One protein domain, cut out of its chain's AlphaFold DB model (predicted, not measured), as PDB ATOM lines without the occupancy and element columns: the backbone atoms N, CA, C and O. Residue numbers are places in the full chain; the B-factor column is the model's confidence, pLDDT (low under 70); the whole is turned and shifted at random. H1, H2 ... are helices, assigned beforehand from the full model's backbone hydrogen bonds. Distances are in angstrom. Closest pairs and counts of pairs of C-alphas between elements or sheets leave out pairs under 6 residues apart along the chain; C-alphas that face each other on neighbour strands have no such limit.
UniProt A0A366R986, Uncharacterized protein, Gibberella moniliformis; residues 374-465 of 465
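What this domain is: This is residues 374 to 465 of the 465 residues of an uncharacterized protein of Gibberella moniliformis (UniProt A0A366R986). Look for a long helical hairpin: H1 and H2 run nearly antiparallel side by side, and the short helix H3 crosses H2 on the side away from H1. The hairpin is loosely closed, for H1 meets H2 with residues 388 to 399 alone, and residues 412 to 417, at the turn, stick out free. The printed part has 92 residues with three named helices, in the order H1, H2, H3, and no named strand; its class is all helix. It is loose, with a radius of gyration of the C-alphas of 17.0 A, and a rod in outline, 57 by 26 by 17 A.

Where its parts are: Start at Leu 374, C-alpha at (449.253, 326.478, 442.660). Find C-alpha 384 at (441.524, 322.536, 445.928); from there H1, residues 384 to 415, runs 47.1 A. Next comes H2, residues 422 to 444, which is 32.9 A long. H3, residues 457 to 462, ends at C-alpha 462, at (466.075, 319.633, 450.022).

How they stand to each other: H1 and H2 form a helical hairpin: they touch and run opposite ways at a shallow tilt of 8 degrees. Look at Cys 388 and Met 443, whose C-alphas are their closest, 5.9 A apart. H2 touches H3 with residues 434 to 441 alone; the closest C-alphas, of Arg 438 and Ile 460, are 5.7 A apart. Their lines are about perpendicular, at 82 degrees. H1 and H3 are apart. In H1, H2 and H3 every O i to N i+4 pair is within hydrogen-bond range.

The domain as a whole: The C-alphas farthest apart, of Gly 380 and Gly 417, are 57.3 A apart. The printed part has no cut. The link from H1 to H2 is short, and that from H2 to H3, residues 445 to 456, is long. The mean pLDDT of the printed part is 92.5, and no printed residue is under 70.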
ATOM      1  N   LEU A 374     450.504 326.274 441.908       92.31
ATOM      2  CA  LEU A 374     449.253 326.478 442.660       92.31
ATOM      3  C   LEU A 374     449.301 327.761 443.512       92.31
ATOM      4  O   LEU A 374     448.631 327.881 444.536       92.31
ATOM      5  N   ARG A 375     450.154 328.725 443.144       91.62
ATOM      6  CA  ARG A 375     450.456 329.909 443.972       91.62
ATOM      7  C   ARG A 375     449.308 330.900 444.117       91.62
ATOM      8  O   ARG A 375     449.358 331.726 445.029       91.62
ATOM      9  N   SER A 376     448.328 330.850 443.223       88.38
ATOM     10  CA  SER A 376     447.233 331.817 443.144       88.38
ATOM     11  C   SER A 376     445.868 331.143 443.062       88.38
ATOM     12  O   SER A 376     444.946 331.728 442.508       88.38
ATOM     13  N   VAL A 377     445.732 329.940 443.625       89.56
ATOM     14  CA  VAL A 377     444.418 329.307 443.792       89.56
ATOM     15  C   VAL A 377     443.534 330.140 444.722       89.56
ATOM     16  O   VAL A 377     444.001 330.660 445.743       89.56
ATOM     17  N   ASP A 378     442.253 330.252 444.389       88.81
ATOM     18  CA  ASP A 378     441.262 330.956 445.191       88.81
ATOM     19  C   ASP A 378     440.668 330.008 446.233       88.81
ATOM     20  O   ASP A 378     439.714 329.283 445.975       88.81
ATOM     21  N   LEU A 379     441.208 330.037 447.455       88.75
ATOM     22  CA  LEU A 379     440.725 329.200 448.562       88.75
ATOM     23  C   LEU A 379     439.225 329.367 448.870       88.75
ATOM     24  O   LEU A 379     438.641 328.498 449.519       88.75
ATOM     25  N   GLY A 380     438.618 330.495 448.488       88.31
ATOM     26  CA  GLY A 380     437.204 330.767 448.723       88.31
ATOM     27  C   GLY A 380     436.283 330.149 447.672       88.31
ATOM     28  O   GLY A 380     435.145 329.799 448.003       88.31
ATOM     29  N   ASN A 381     436.766 330.008 446.435       89.25
ATOM     30  CA  ASN A 381     435.946 329.643 445.279       89.25
ATOM     31  C   ASN A 381     436.389 328.354 444.562       89.25
ATOM     32  O   ASN A 381     435.560 327.731 443.897       89.25
ATOM     33  N   ASP A 382     437.647 327.940 444.697       89.50
ATOM     34  CA  ASP A 382     438.212 326.794 443.987       89.50
ATOM     35  C   ASP A 382     438.135 325.497 444.800       89.50
ATOM     36  O   ASP A 382     438.357 325.457 446.012       89.50
ATOM     37  N   ASP A 383     437.867 324.392 444.101       90.06
ATOM     38  CA  ASP A 383     437.933 323.051 444.676       90.06
ATOM     39  C   ASP A 383     439.384 322.551 444.683       90.06
ATOM     40  O   ASP A 383     439.876 321.977 443.708       90.06
ATOM     41  N   ILE A 384     440.083 322.794 445.794       90.12
ATOM     42  CA  ILE A 384     441.524 322.536 445.928       90.12
ATOM     43  C   ILE A 384     441.930 321.103 445.534       90.12
ATOM     44  O   ILE A 384     442.873 320.970 444.754       90.12
ATOM     45  N   PRO A 385     441.244 320.023 445.967       91.62
ATOM     46  CA  PRO A 385     441.554 318.672 445.499       91.62
ATOM     47  C   PRO A 385     441.495 318.519 443.972       91.62
ATOM     48  O   PRO A 385     442.382 317.897 443.380       91.62
ATOM     49  N   THR A 386     440.487 319.103 443.319       89.88
ATOM     50  CA  THR A 386     440.367 319.080 441.854       89.88
ATOM     51  C   THR A 386     441.503 319.856 441.196       89.88
ATOM     52  O   THR A 386     442.144 319.327 440.288       89.88
ATOM     53  N   PHE A 387     441.838 321.050 441.692       89.69
ATOM     54  CA  PHE A 387     442.971 321.829 441.182       89.69
ATOM     55  C   PHE A 387     444.308 321.098 441.348       89.69
ATOM     56  O   PHE A 387     445.106 321.077 440.411       89.69
ATOM     57  N   CYS A 388     444.539 320.425 442.479       92.19
ATOM     58  CA  CYS A 388     445.726 319.592 442.683       92.19
ATOM     59  C   CYS A 388     445.803 318.436 441.673       92.19
ATOM     60  O   CYS A 388     446.874 318.167 441.128       92.19
ATOM     61  N   ASN A 389     444.681 317.771 441.378       92.31
ATOM     62  CA  ASN A 389     444.636 316.697 440.381       92.31
ATOM     63  C   ASN A 389     444.905 317.215 438.962       92.31
ATOM     64  O   ASN A 389     445.678 316.606 438.221       92.31
ATOM     65  N   ILE A 390     444.307 318.350 438.594       90.75
ATOM     66  CA  ILE A 390     444.521 318.999 437.296       90.75
ATOM     67  C   ILE A 390     445.984 319.444 437.153       90.75
ATOM     68  O   ILE A 390     446.613 319.221 436.118       90.75
ATOM     69  N   PHE A 391     446.559 320.020 438.209       93.38
ATOM     70  CA  PHE A 391     447.972 320.374 438.263       93.38
ATOM     71  C   PHE A 391     448.873 319.150 438.064       93.38
ATOM     72  O   PHE A 391     449.751 319.176 437.199       93.38
ATOM     73  N   LEU A 392     448.632 318.061 438.803       94.50
ATOM     74  CA  LEU A 392     449.400 316.824 438.661       94.50
ATOM     75  C   LEU A 392     449.310 316.273 437.237       94.50
ATOM     76  O   LEU A 392     450.329 315.906 436.652       94.50
ATOM     77  N   GLN A 393     448.108 316.244 436.661       94.12
ATOM     78  CA  GLN A 393     447.894 315.791 435.291       94.12
ATOM     79  C   GLN A 393     448.765 316.574 434.300       94.12
ATOM     80  O   GLN A 393     449.385 315.975 433.421       94.12
ATOM     81  N   GLU A 394     448.861 317.890 434.456       93.25
ATOM     82  CA  GLU A 394     449.649 318.755 433.572       93.25
ATOM     83  C   GLU A 394     451.151 318.566 433.759       93.25
ATOM     84  O   GLU A 394     451.892 318.510 432.773       93.25
ATOM     85  N   LYS A 395     451.606 318.348 434.998       95.38
ATOM     86  CA  LYS A 395     453.005 317.997 435.267       95.38
ATOM     87  C   LYS A 395     453.381 316.642 434.666       95.38
ATOM     88  O   LYS A 395     454.441 316.520 434.056       95.38
ATOM     89  N   LEU A 396     452.499 315.646 434.748       96.19
ATOM     90  CA  LEU A 396     452.718 314.328 434.140       96.19
ATOM     91  C   LEU A 396     452.658 314.367 432.606       96.19
ATOM     92  O   LEU A 396     453.444 313.692 431.941       96.19
ATOM     93  N   LEU A 397     451.756 315.163 432.023       95.06
ATOM     94  CA  LEU A 397     451.717 315.417 430.578       95.06
ATOM     95  C   LEU A 397     453.024 316.052 430.094       95.06
ATOM     96  O   LEU A 397     453.575 315.615 429.086       95.06
ATOM     97  N   ARG A 398     453.548 317.033 430.835       95.62
ATOM     98  CA  ARG A 398     454.829 317.664 430.509       95.62
ATOM     99  C   ARG A 398     455.997 316.688 430.636       95.62
ATOM    100  O   ARG A 398     456.796 316.605 429.711       95.62
ATOM    101  N   LEU A 399     456.068 315.912 431.723       97.31
ATOM    102  CA  LEU A 399     457.106 314.889 431.903       97.31
ATOM    103  C   LEU A 399     457.106 313.873 430.756       97.31
ATOM    104  O   LEU A 399     458.170 313.522 430.259       97.31
ATOM    105  N   ARG A 400     455.924 313.441 430.299       97.62
ATOM    106  CA  ARG A 400     455.797 312.564 429.128       97.62
ATOM    107  C   ARG A 400     456.446 313.183 427.892       97.62
ATOM    108  O   ARG A 400     457.285 312.534 427.289       97.62
ATOM    109  N   GLY A 401     456.154 314.450 427.592       97.06
ATOM    110  CA  GLY A 401     456.792 315.151 426.474       97.06
ATOM    111  C   GLY A 401     458.318 315.245 426.607       97.06
ATOM    112  O   GLY A 401     459.031 315.124 425.616       97.06
ATOM    113  N   ARG A 402     458.843 315.401 427.829       96.94
ATOM    114  CA  ARG A 402     460.297 315.376 428.080       96.94
ATOM    115  C   ARG A 402     460.909 313.992 427.853       96.94
ATOM    116  O   ARG A 402     462.040 313.905 427.391       96.94
ATOM    117  N   ILE A 403     460.186 312.922 428.191       97.81
ATOM    118  CA  ILE A 403     460.597 311.539 427.905       97.81
ATOM    119  C   ILE A 403     460.594 311.301 426.392       97.81
ATOM    120  O   ILE A 403     461.576 310.785 425.864       97.81
ATOM    121  N   ASP A 404     459.534 311.720 425.701       97.75
ATOM    122  CA  ASP A 404     459.400 311.573 424.249       97.75
ATOM    123  C   ASP A 404     460.567 312.263 423.512       97.75
ATOM    124  O   ASP A 404     461.182 311.654 422.639       97.75
ATOM    125  N   ALA A 405     460.984 313.459 423.947       95.12
ATOM    126  CA  ALA A 405     462.147 314.159 423.387       95.12
ATOM    127  C   ALA A 405     463.475 313.379 423.539       95.12
ATOM    128  O   ALA A 405     464.330 313.387 422.646       95.12
ATOM    129  N   VAL A 406     463.665 312.669 424.658       95.38
ATOM    130  CA  VAL A 406     464.841 311.802 424.855       95.38
ATOM    131  C   VAL A 406     464.765 310.566 423.958       95.38
ATOM    132  O   VAL A 406     465.778 310.167 423.386       95.38
ATOM    133  N   LEU A 407     463.577 309.974 423.794       96.50
ATOM    134  CA  LEU A 407     463.366 308.840 422.888       96.50
ATOM    135  C   LEU A 407     463.668 309.215 421.432       96.50
ATOM    136  O   LEU A 407     464.341 308.457 420.735       96.50
ATOM    137  N   GLU A 408     463.245 310.396 420.985       95.19
ATOM    138  CA  GLU A 408     463.589 310.921 419.660       95.19
ATOM    139  C   GLU A 408     465.107 311.099 419.500       95.19
ATOM    140  O   GLU A 408     465.690 310.669 418.503       95.19
ATOM    141  N   THR A 409     465.776 311.648 420.520       93.69
ATOM    142  CA  THR A 409     467.239 311.814 420.525       93.69
ATOM    143  C   THR A 409     467.970 310.472 420.427       93.69
ATOM    144  O   THR A 409     468.959 310.359 419.698       93.69
ATOM    145  N   LEU A 410     467.479 309.440 421.120       94.81
ATOM    146  CA  LEU A 410     468.023 308.080 421.055       94.81
ATOM    147  C   LEU A 410     467.948 307.509 419.636       94.81
ATOM    148  O   LEU A 410     468.957 307.016 419.136       94.81
ATOM    149  N   VAL A 411     466.796 307.635 418.973       95.56
ATOM    150  CA  VAL A 411     466.606 307.181 417.585       95.56
ATOM    151  C   VAL A 411     467.577 307.889 416.635       95.56
ATOM    152  O   VAL A 411     468.175 307.255 415.764       95.56
ATOM    153  N   GLU A 412     467.776 309.197 416.797       95.31
ATOM    154  CA  GLU A 412     468.698 309.960 415.948       95.31
ATOM    155  C   GLU A 412     470.173 309.614 416.190       95.31
ATOM    156  O   GLU A 412     470.955 309.562 415.238       95.31
ATOM    157  N   LYS A 413     470.570 309.353 417.440       95.06
ATOM    158  CA  LYS A 413     471.932 308.903 417.767       95.06
ATOM    159  C   LYS A 413     472.200 307.481 417.276       95.06
ATOM    160  O   LYS A 413     473.259 307.233 416.701       95.06
ATOM    161  N   GLU A 414     471.227 306.579 417.400       94.75
ATOM    162  CA  GLU A 414     471.330 305.204 416.900       94.75
ATOM    163  C   GLU A 414     471.592 305.175 415.388       94.75
ATOM    164  O   GLU A 414     472.492 304.468 414.932       94.75
ATOM    165  N   LYS A 415     470.903 306.024 414.609       96.44
ATOM    166  CA  LYS A 415     471.151 306.184 413.160       96.44
ATOM    167  C   LYS A 415     472.596 306.575 412.826       96.44
ATOM    168  O   LYS A 415     473.053 306.298 411.718       96.44
ATOM    169  N   ARG A 416     473.308 307.222 413.753       96.38
ATOM    170  CA  ARG A 416     474.716 307.632 413.610       96.38
ATOM    171  C   ARG A 416     475.703 306.658 414.264       96.38
ATOM    172  O   ARG A 416     476.907 306.878 414.174       96.38
ATOM    173  N   GLY A 417     475.222 305.585 414.898       95.94
ATOM    174  CA  GLY A 417     476.054 304.667 415.683       95.94
ATOM    175  C   GLY A 417     476.603 305.290 416.973       95.94
ATOM    176  O   GLY A 417     477.612 304.823 417.499       95.94
ATOM    177  N   GLU A 418     475.967 306.353 417.465       95.69
ATOM    178  CA  GLU A 418     476.327 307.070 418.689       95.69
ATOM    179  C   GLU A 418     475.488 306.575 419.878       95.69
ATOM    180  O   GLU A 418     474.360 306.112 419.713       95.69
ATOM    181  N   MET A 419     476.009 306.733 421.099       92.50
ATOM    182  CA  MET A 419     475.228 306.569 422.330       92.50
ATOM    183  C   MET A 419     474.912 307.929 422.964       92.50
ATOM    184  O   MET A 419     475.578 308.934 422.708       92.50
ATOM    185  N   VAL A 420     473.880 307.977 423.811       91.19
ATOM    186  CA  VAL A 420     473.659 309.130 424.696       91.19
ATOM    187  C   VAL A 420     474.809 309.198 425.696       91.19
ATOM    188  O   VAL A 420     475.165 308.194 426.317       91.19
ATOM    189  N   GLU A 421     475.401 310.381 425.838       93.31
ATOM    190  CA  GLU A 421     476.540 310.571 426.727       93.31
ATOM    191  C   GLU A 421     476.102 310.473 428.189       93.31
ATOM    192  O   GLU A 421     475.001 310.884 428.569       93.31
ATOM    193  N   ARG A 422     476.989 309.978 429.057       94.69
ATOM    194  CA  ARG A 422     476.690 309.863 430.491       94.69
ATOM    195  C   ARG A 422     476.289 311.210 431.101       94.69
ATOM    196  O   ARG A 422     475.352 311.271 431.891       94.69
ATOM    197  N   THR A 423     477.003 312.278 430.755       96.00
ATOM    198  CA  THR A 423     476.755 313.632 431.273       96.00
ATOM    199  C   THR A 423     475.403 314.184 430.826       96.00
ATOM    200  O   THR A 423     474.728 314.827 431.626       96.00
ATOM    201  N   GLU A 424     474.999 313.884 429.591       93.31
ATOM    202  CA  GLU A 424     473.707 314.248 429.005       93.31
ATOM    203  C   GLU A 424     472.564 313.550 429.752       93.31
ATOM    204  O   GLU A 424     471.687 314.215 430.305       93.31
ATOM    205  N   PHE A 425     472.617 312.219 429.868       94.69
ATOM    206  CA  PHE A 425     471.545 311.469 430.522       94.69
ATOM    207  C   PHE A 425     471.465 311.746 432.028       94.69
ATOM    208  O   PHE A 425     470.378 311.966 432.559       94.69
ATOM    209  N   GLU A 426     472.598 311.791 432.737       97.19
ATOM    210  CA  GLU A 426     472.586 312.142 434.161       97.19
ATOM    211  C   GLU A 426     472.113 313.584 434.405       97.19
ATOM    212  O   GLU A 426     471.488 313.854 435.433       97.19
ATOM    213  N   GLY A 427     472.412 314.514 433.491       95.50
ATOM    214  CA  GLY A 427     471.885 315.879 433.519       95.50
ATOM    215  C   GLY A 427     470.361 315.881 433.440       95.50
ATOM    216  O   GLY A 427     469.701 316.384 434.350       95.50
ATOM    217  N   TRP A 428     469.813 315.198 432.435       95.31
ATOM    218  CA  TRP A 428     468.370 315.043 432.270       95.31
ATOM    219  C   TRP A 428     467.703 314.397 433.497       95.31
ATOM    220  O   TRP A 428     466.680 314.888 433.975       95.31
ATOM    221  N   VAL A 429     468.302 313.347 434.077       96.12
ATOM    222  CA  VAL A 429     467.791 312.700 435.303       96.12
ATOM    223  C   VAL A 429     467.733 313.687 436.474       96.12
ATOM    224  O   VAL A 429     466.740 313.711 437.209       96.12
ATOM    225  N   ARG A 430     468.771 314.513 436.662       94.25
ATOM    226  CA  ARG A 430     468.791 315.547 437.711       94.25
ATOM    227  C   ARG A 430     467.679 316.575 437.502       94.25
ATOM    228  O   ARG A 430     466.961 316.888 438.452       94.25
ATOM    229  N   GLU A 431     467.487 317.044 436.274       93.19
ATOM    230  CA  GLU A 431     466.421 317.993 435.931       93.19
ATOM    231  C   GLU A 431     465.022 317.418 436.177       93.19
ATOM    232  O   GLU A 431     464.191 318.077 436.806       93.19
ATOM    233  N   GLN A 432     464.762 316.172 435.760       95.00
ATOM    234  CA  GLN A 432     463.458 315.538 435.986       95.00
ATOM    235  C   GLN A 432     463.203 315.262 437.466       95.00
ATOM    236  O   GLN A 432     462.081 315.425 437.943       95.00
ATOM    237  N   THR A 433     464.248 314.916 438.218       94.00
ATOM    238  CA  THR A 433     464.149 314.760 439.673       94.00
ATOM    239  C   THR A 433     463.742 316.080 440.330       94.00
ATOM    240  O   THR A 433     462.801 316.099 441.120       94.00
ATOM    241  N   ASN A 434     464.383 317.196 439.969       92.00
ATOM    242  CA  ASN A 434     464.031 318.519 440.495       92.00
ATOM    243  C   ASN A 434     462.610 318.942 440.095       92.00
ATOM    244  O   ASN A 434     461.854 319.435 440.933       92.00
ATOM    245  N   PHE A 435     462.218 318.701 438.842       93.94
ATOM    246  CA  PHE A 435     460.868 318.971 438.348       93.94
ATOM    247  C   PHE A 435     459.793 318.215 439.144       93.94
ATOM    248  O   PHE A 435     458.795 318.808 439.567       93.94
ATOM    249  N   MET A 436     460.005 316.922 439.403       94.75
ATOM    250  CA  MET A 436     459.063 316.101 440.167       94.75
ATOM    251  C   MET A 436     459.038 316.468 441.650       94.75
ATOM    252  O   MET A 436     457.958 316.541 442.233       94.75
ATOM    253  N   LYS A 437     460.196 316.774 442.251       94.44
ATOM    254  CA  LYS A 437     460.279 317.280 443.631       94.44
ATOM    255  C   LYS A 437     459.497 318.575 443.800       94.44
ATOM    256  O   LYS A 437     458.678 318.668 444.710       94.44
ATOM    257  N   ARG A 438     459.688 319.538 442.891       93.50
ATOM    258  CA  ARG A 438     458.922 320.789 442.884       93.50
ATOM    259  C   ARG A 438     457.432 320.522 442.736       93.50
ATOM    260  O   ARG A 438     456.651 321.061 443.504       93.50
ATOM    261  N   SER A 439     457.041 319.657 441.802       94.62
ATOM    262  CA  SER A 439     455.631 319.312 441.585       94.62
ATOM    263  C   SER A 439     454.984 318.689 442.829       94.62
ATOM    264  O   SER A 439     453.873 319.058 443.186       94.62
ATOM    265  N   ALA A 440     455.681 317.792 443.528       95.06
ATOM    266  CA  ALA A 440     455.184 317.218 444.776       95.06
ATOM    267  C   ALA A 440     455.079 318.276 445.890       95.06
ATOM    268  O   ALA A 440     454.050 318.368 446.554       95.06
ATOM    269  N   TRP A 441     456.099 319.126 446.044       94.81
ATOM    270  CA  TRP A 441     456.075 320.220 447.017       94.81
ATOM    271  C   TRP A 441     454.907 321.190 446.767       94.81
ATOM    272  O   TRP A 441     454.186 321.556 447.693       94.81
ATOM    273  N   GLU A 442     454.669 321.560 445.506       93.06
ATOM    274  CA  GLU A 442     453.544 322.407 445.088       93.06
ATOM    275  C   GLU A 442     452.192 321.826 445.522       93.06
ATOM    276  O   GLU A 442     451.325 322.564 445.978       93.06
ATOM    277  N   MET A 443     452.013 320.510 445.415       92.44
ATOM    278  CA  MET A 443     450.753 319.856 445.769       92.44
ATOM    279  C   MET A 443     450.527 319.732 447.274       92.44
ATOM    280  O   MET A 443     449.390 319.859 447.725       92.44
ATOM    281  N   TYR A 444     451.581 319.430 448.036       93.00
ATOM    282  CA  TYR A 444     451.439 319.000 449.430       93.00
ATOM    283  C   TYR A 444     451.853 320.055 450.456       93.00
ATOM    284  O   TYR A 444     451.330 320.048 451.566       93.00
ATOM    285  N   GLU A 445     452.745 320.980 450.096       93.06
ATOM    286  CA  GLU A 445     453.326 321.940 451.044       93.06
ATOM    287  C   GLU A 445     452.881 323.381 450.781       93.06
ATOM    288  O   GLU A 445     452.798 324.195 451.711       93.06
ATOM    289  N   ARG A 446     452.591 323.724 449.516       92.12
ATOM    290  CA  ARG A 446     452.262 325.103 449.140       92.12
ATOM    291  C   ARG A 446     450.968 325.579 449.775       92.12
ATOM    292  O   ARG A 446     450.938 326.683 450.314       92.12
ATOM    293  N   VAL A 447     449.889 324.814 449.647       89.38
ATOM    294  CA  VAL A 447     448.563 325.243 450.098       89.38
ATOM    295  C   VAL A 447     448.354 324.798 451.550       89.38
ATOM    296  O   VAL A 447     448.482 323.608 451.826       89.38
ATOM    297  N   PRO A 448     448.014 325.703 452.492       83.94
ATOM    298  CA  PRO A 448     447.797 327.151 452.335       83.94
ATOM    299  C   PRO A 448     449.044 328.023 452.614       83.94
ATOM    300  O   PRO A 448     448.977 329.248 452.538       83.94
ATOM    301  N   ASN A 449     450.176 327.419 452.980       85.44
ATOM    302  CA  ASN A 449     451.301 328.081 453.655       85.44
ATOM    303  C   ASN A 449     452.110 329.083 452.797       85.44
ATOM    304  O   ASN A 449     452.748 329.993 453.338       85.44
ATOM    305  N   TYR A 450     452.087 328.943 451.470       88.69
ATOM    306  CA  TYR A 450     452.922 329.689 450.516       88.69
ATOM    307  C   TYR A 450     452.120 330.300 449.355       88.69
ATOM    308  O   TYR A 450     452.640 330.461 448.248       88.69
ATOM    309  N   LEU A 451     450.858 330.669 449.575       90.31
ATOM    310  CA  LEU A 451     450.091 331.422 448.575       90.31
ATOM    311  C   LEU A 451     450.725 332.794 448.305       90.31
ATOM    312  O   LEU A 451     451.215 333.461 449.216       90.31
ATOM    313  N   GLY A 452     450.769 333.185 447.030       87.06
ATOM    314  CA  GLY A 452     451.387 334.424 446.547       87.06
ATOM    315  C   GLY A 452     452.922 334.458 446.590       87.06
ATOM    316  O   GLY A 452     453.525 335.330 445.971       87.06
ATOM    317  N   LYS A 453     453.589 333.500 447.246       88.06
ATOM    318  CA  LYS A 453     455.041 333.540 447.493       88.06
ATOM    319  C   LYS A 453     455.833 332.683 446.505       88.06
ATOM    320  O   LYS A 453     455.401 331.589 446.130       88.06
ATOM    321  N   ASP A 454     457.004 333.189 446.118       86.06
ATOM    322  CA  ASP A 454     458.024 332.389 445.436       86.06
ATOM    323  C   ASP A 454     458.581 331.350 446.426       86.06
ATOM    324  O   ASP A 454     458.658 331.606 447.632       86.06
ATOM    325  N   VAL A 455     458.921 330.158 445.931       84.12
ATOM    326  CA  VAL A 455     459.493 329.095 446.769       84.12
ATOM    327  C   VAL A 455     461.003 329.277 446.823       84.12
ATOM    328  O   VAL A 455     461.610 329.388 445.759       84.12
ATOM    329  N   PRO A 456     461.627 329.278 448.011       84.56
ATOM    330  CA  PRO A 456     463.080 329.269 448.103       84.56
ATOM    331  C   PRO A 456     463.679 328.022 447.427       84.56
ATOM    332  O   PRO A 456     463.194 326.905 447.617       84.56
ATOM    333  N   GLU A 457     464.738 328.198 446.633       84.44
ATOM    334  CA  GLU A 457     465.355 327.092 445.880       84.44
ATOM    335  C   GLU A 457     465.928 325.996 446.786       84.44
ATOM    336  O   GLU A 457     465.889 324.816 446.444       84.44
ATOM    337  N   ASP A 458     466.425 326.356 447.968       88.06
ATOM    338  CA  ASP A 458     466.901 325.410 448.976       88.06
ATOM    339  C   ASP A 458     465.784 324.497 449.495       88.06
ATOM    340  O   ASP A 458     466.012 323.296 449.641       88.06
ATOM    341  N   VAL A 459     464.566 325.023 449.671       87.75
ATOM    342  CA  VAL A 459     463.390 324.234 450.077       87.75
ATOM    343  C   VAL A 459     463.080 323.152 449.043       87.75
ATOM    344  O   VAL A 459     462.913 321.988 449.404       87.75
ATOM    345  N   ILE A 460     463.048 323.505 447.754       89.38
ATOM    346  CA  ILE A 460     462.794 322.535 446.676       89.38
ATOM    347  C   ILE A 460     463.928 321.520 446.571       89.38
ATOM    348  O   ILE A 460     463.698 320.316 446.445       89.38
ATOM    349  N   ARG A 461     465.166 322.009 446.635       87.06
ATOM    350  CA  ARG A 461     466.370 321.195 446.523       87.06
ATOM    351  C   ARG A 461     466.447 320.139 447.630       87.06
ATOM    352  O   ARG A 461     466.919 319.027 447.368       87.06
ATOM    353  N   ASP A 462     466.001 320.483 448.836       90.19
ATOM    354  CA  ASP A 462     466.075 319.633 450.022       90.19
ATOM    355  C   ASP A 462     464.813 318.761 450.224       90.19
ATOM    356  O   ASP A 462     464.848 317.796 450.990       90.19
ATOM    357  N   TYR A 463     463.735 319.009 449.471       93.19
ATOM    358  CA  TYR A 463     462.517 318.192 449.490       93.19
ATOM    359  C   TYR A 463     462.776 316.768 448.967       93.19
ATOM    360  O   TYR A 463     463.399 316.581 447.916       93.19
ATOM    361  N   LEU A 464     462.294 315.751 449.695       91.06
ATOM    362  CA  LEU A 464     462.480 314.325 449.369       91.06
ATOM    363  C   LEU A 464     463.955 313.963 449.075       91.06
ATOM    364  O   LEU A 464     464.254 313.300 448.076       91.06
ATOM    365  N   ARG A 465     464.895 314.516 449.852       83.44
ATOM    366  CA  ARG A 465     466.320 314.155 449.797       83.44
ATOM    367  C   ARG A 465     466.645 312.888 450.566       83.44
ATOM    368  O   ARG A 465     466.016 312.663 451.621       83.44
TER     369      ARG A 465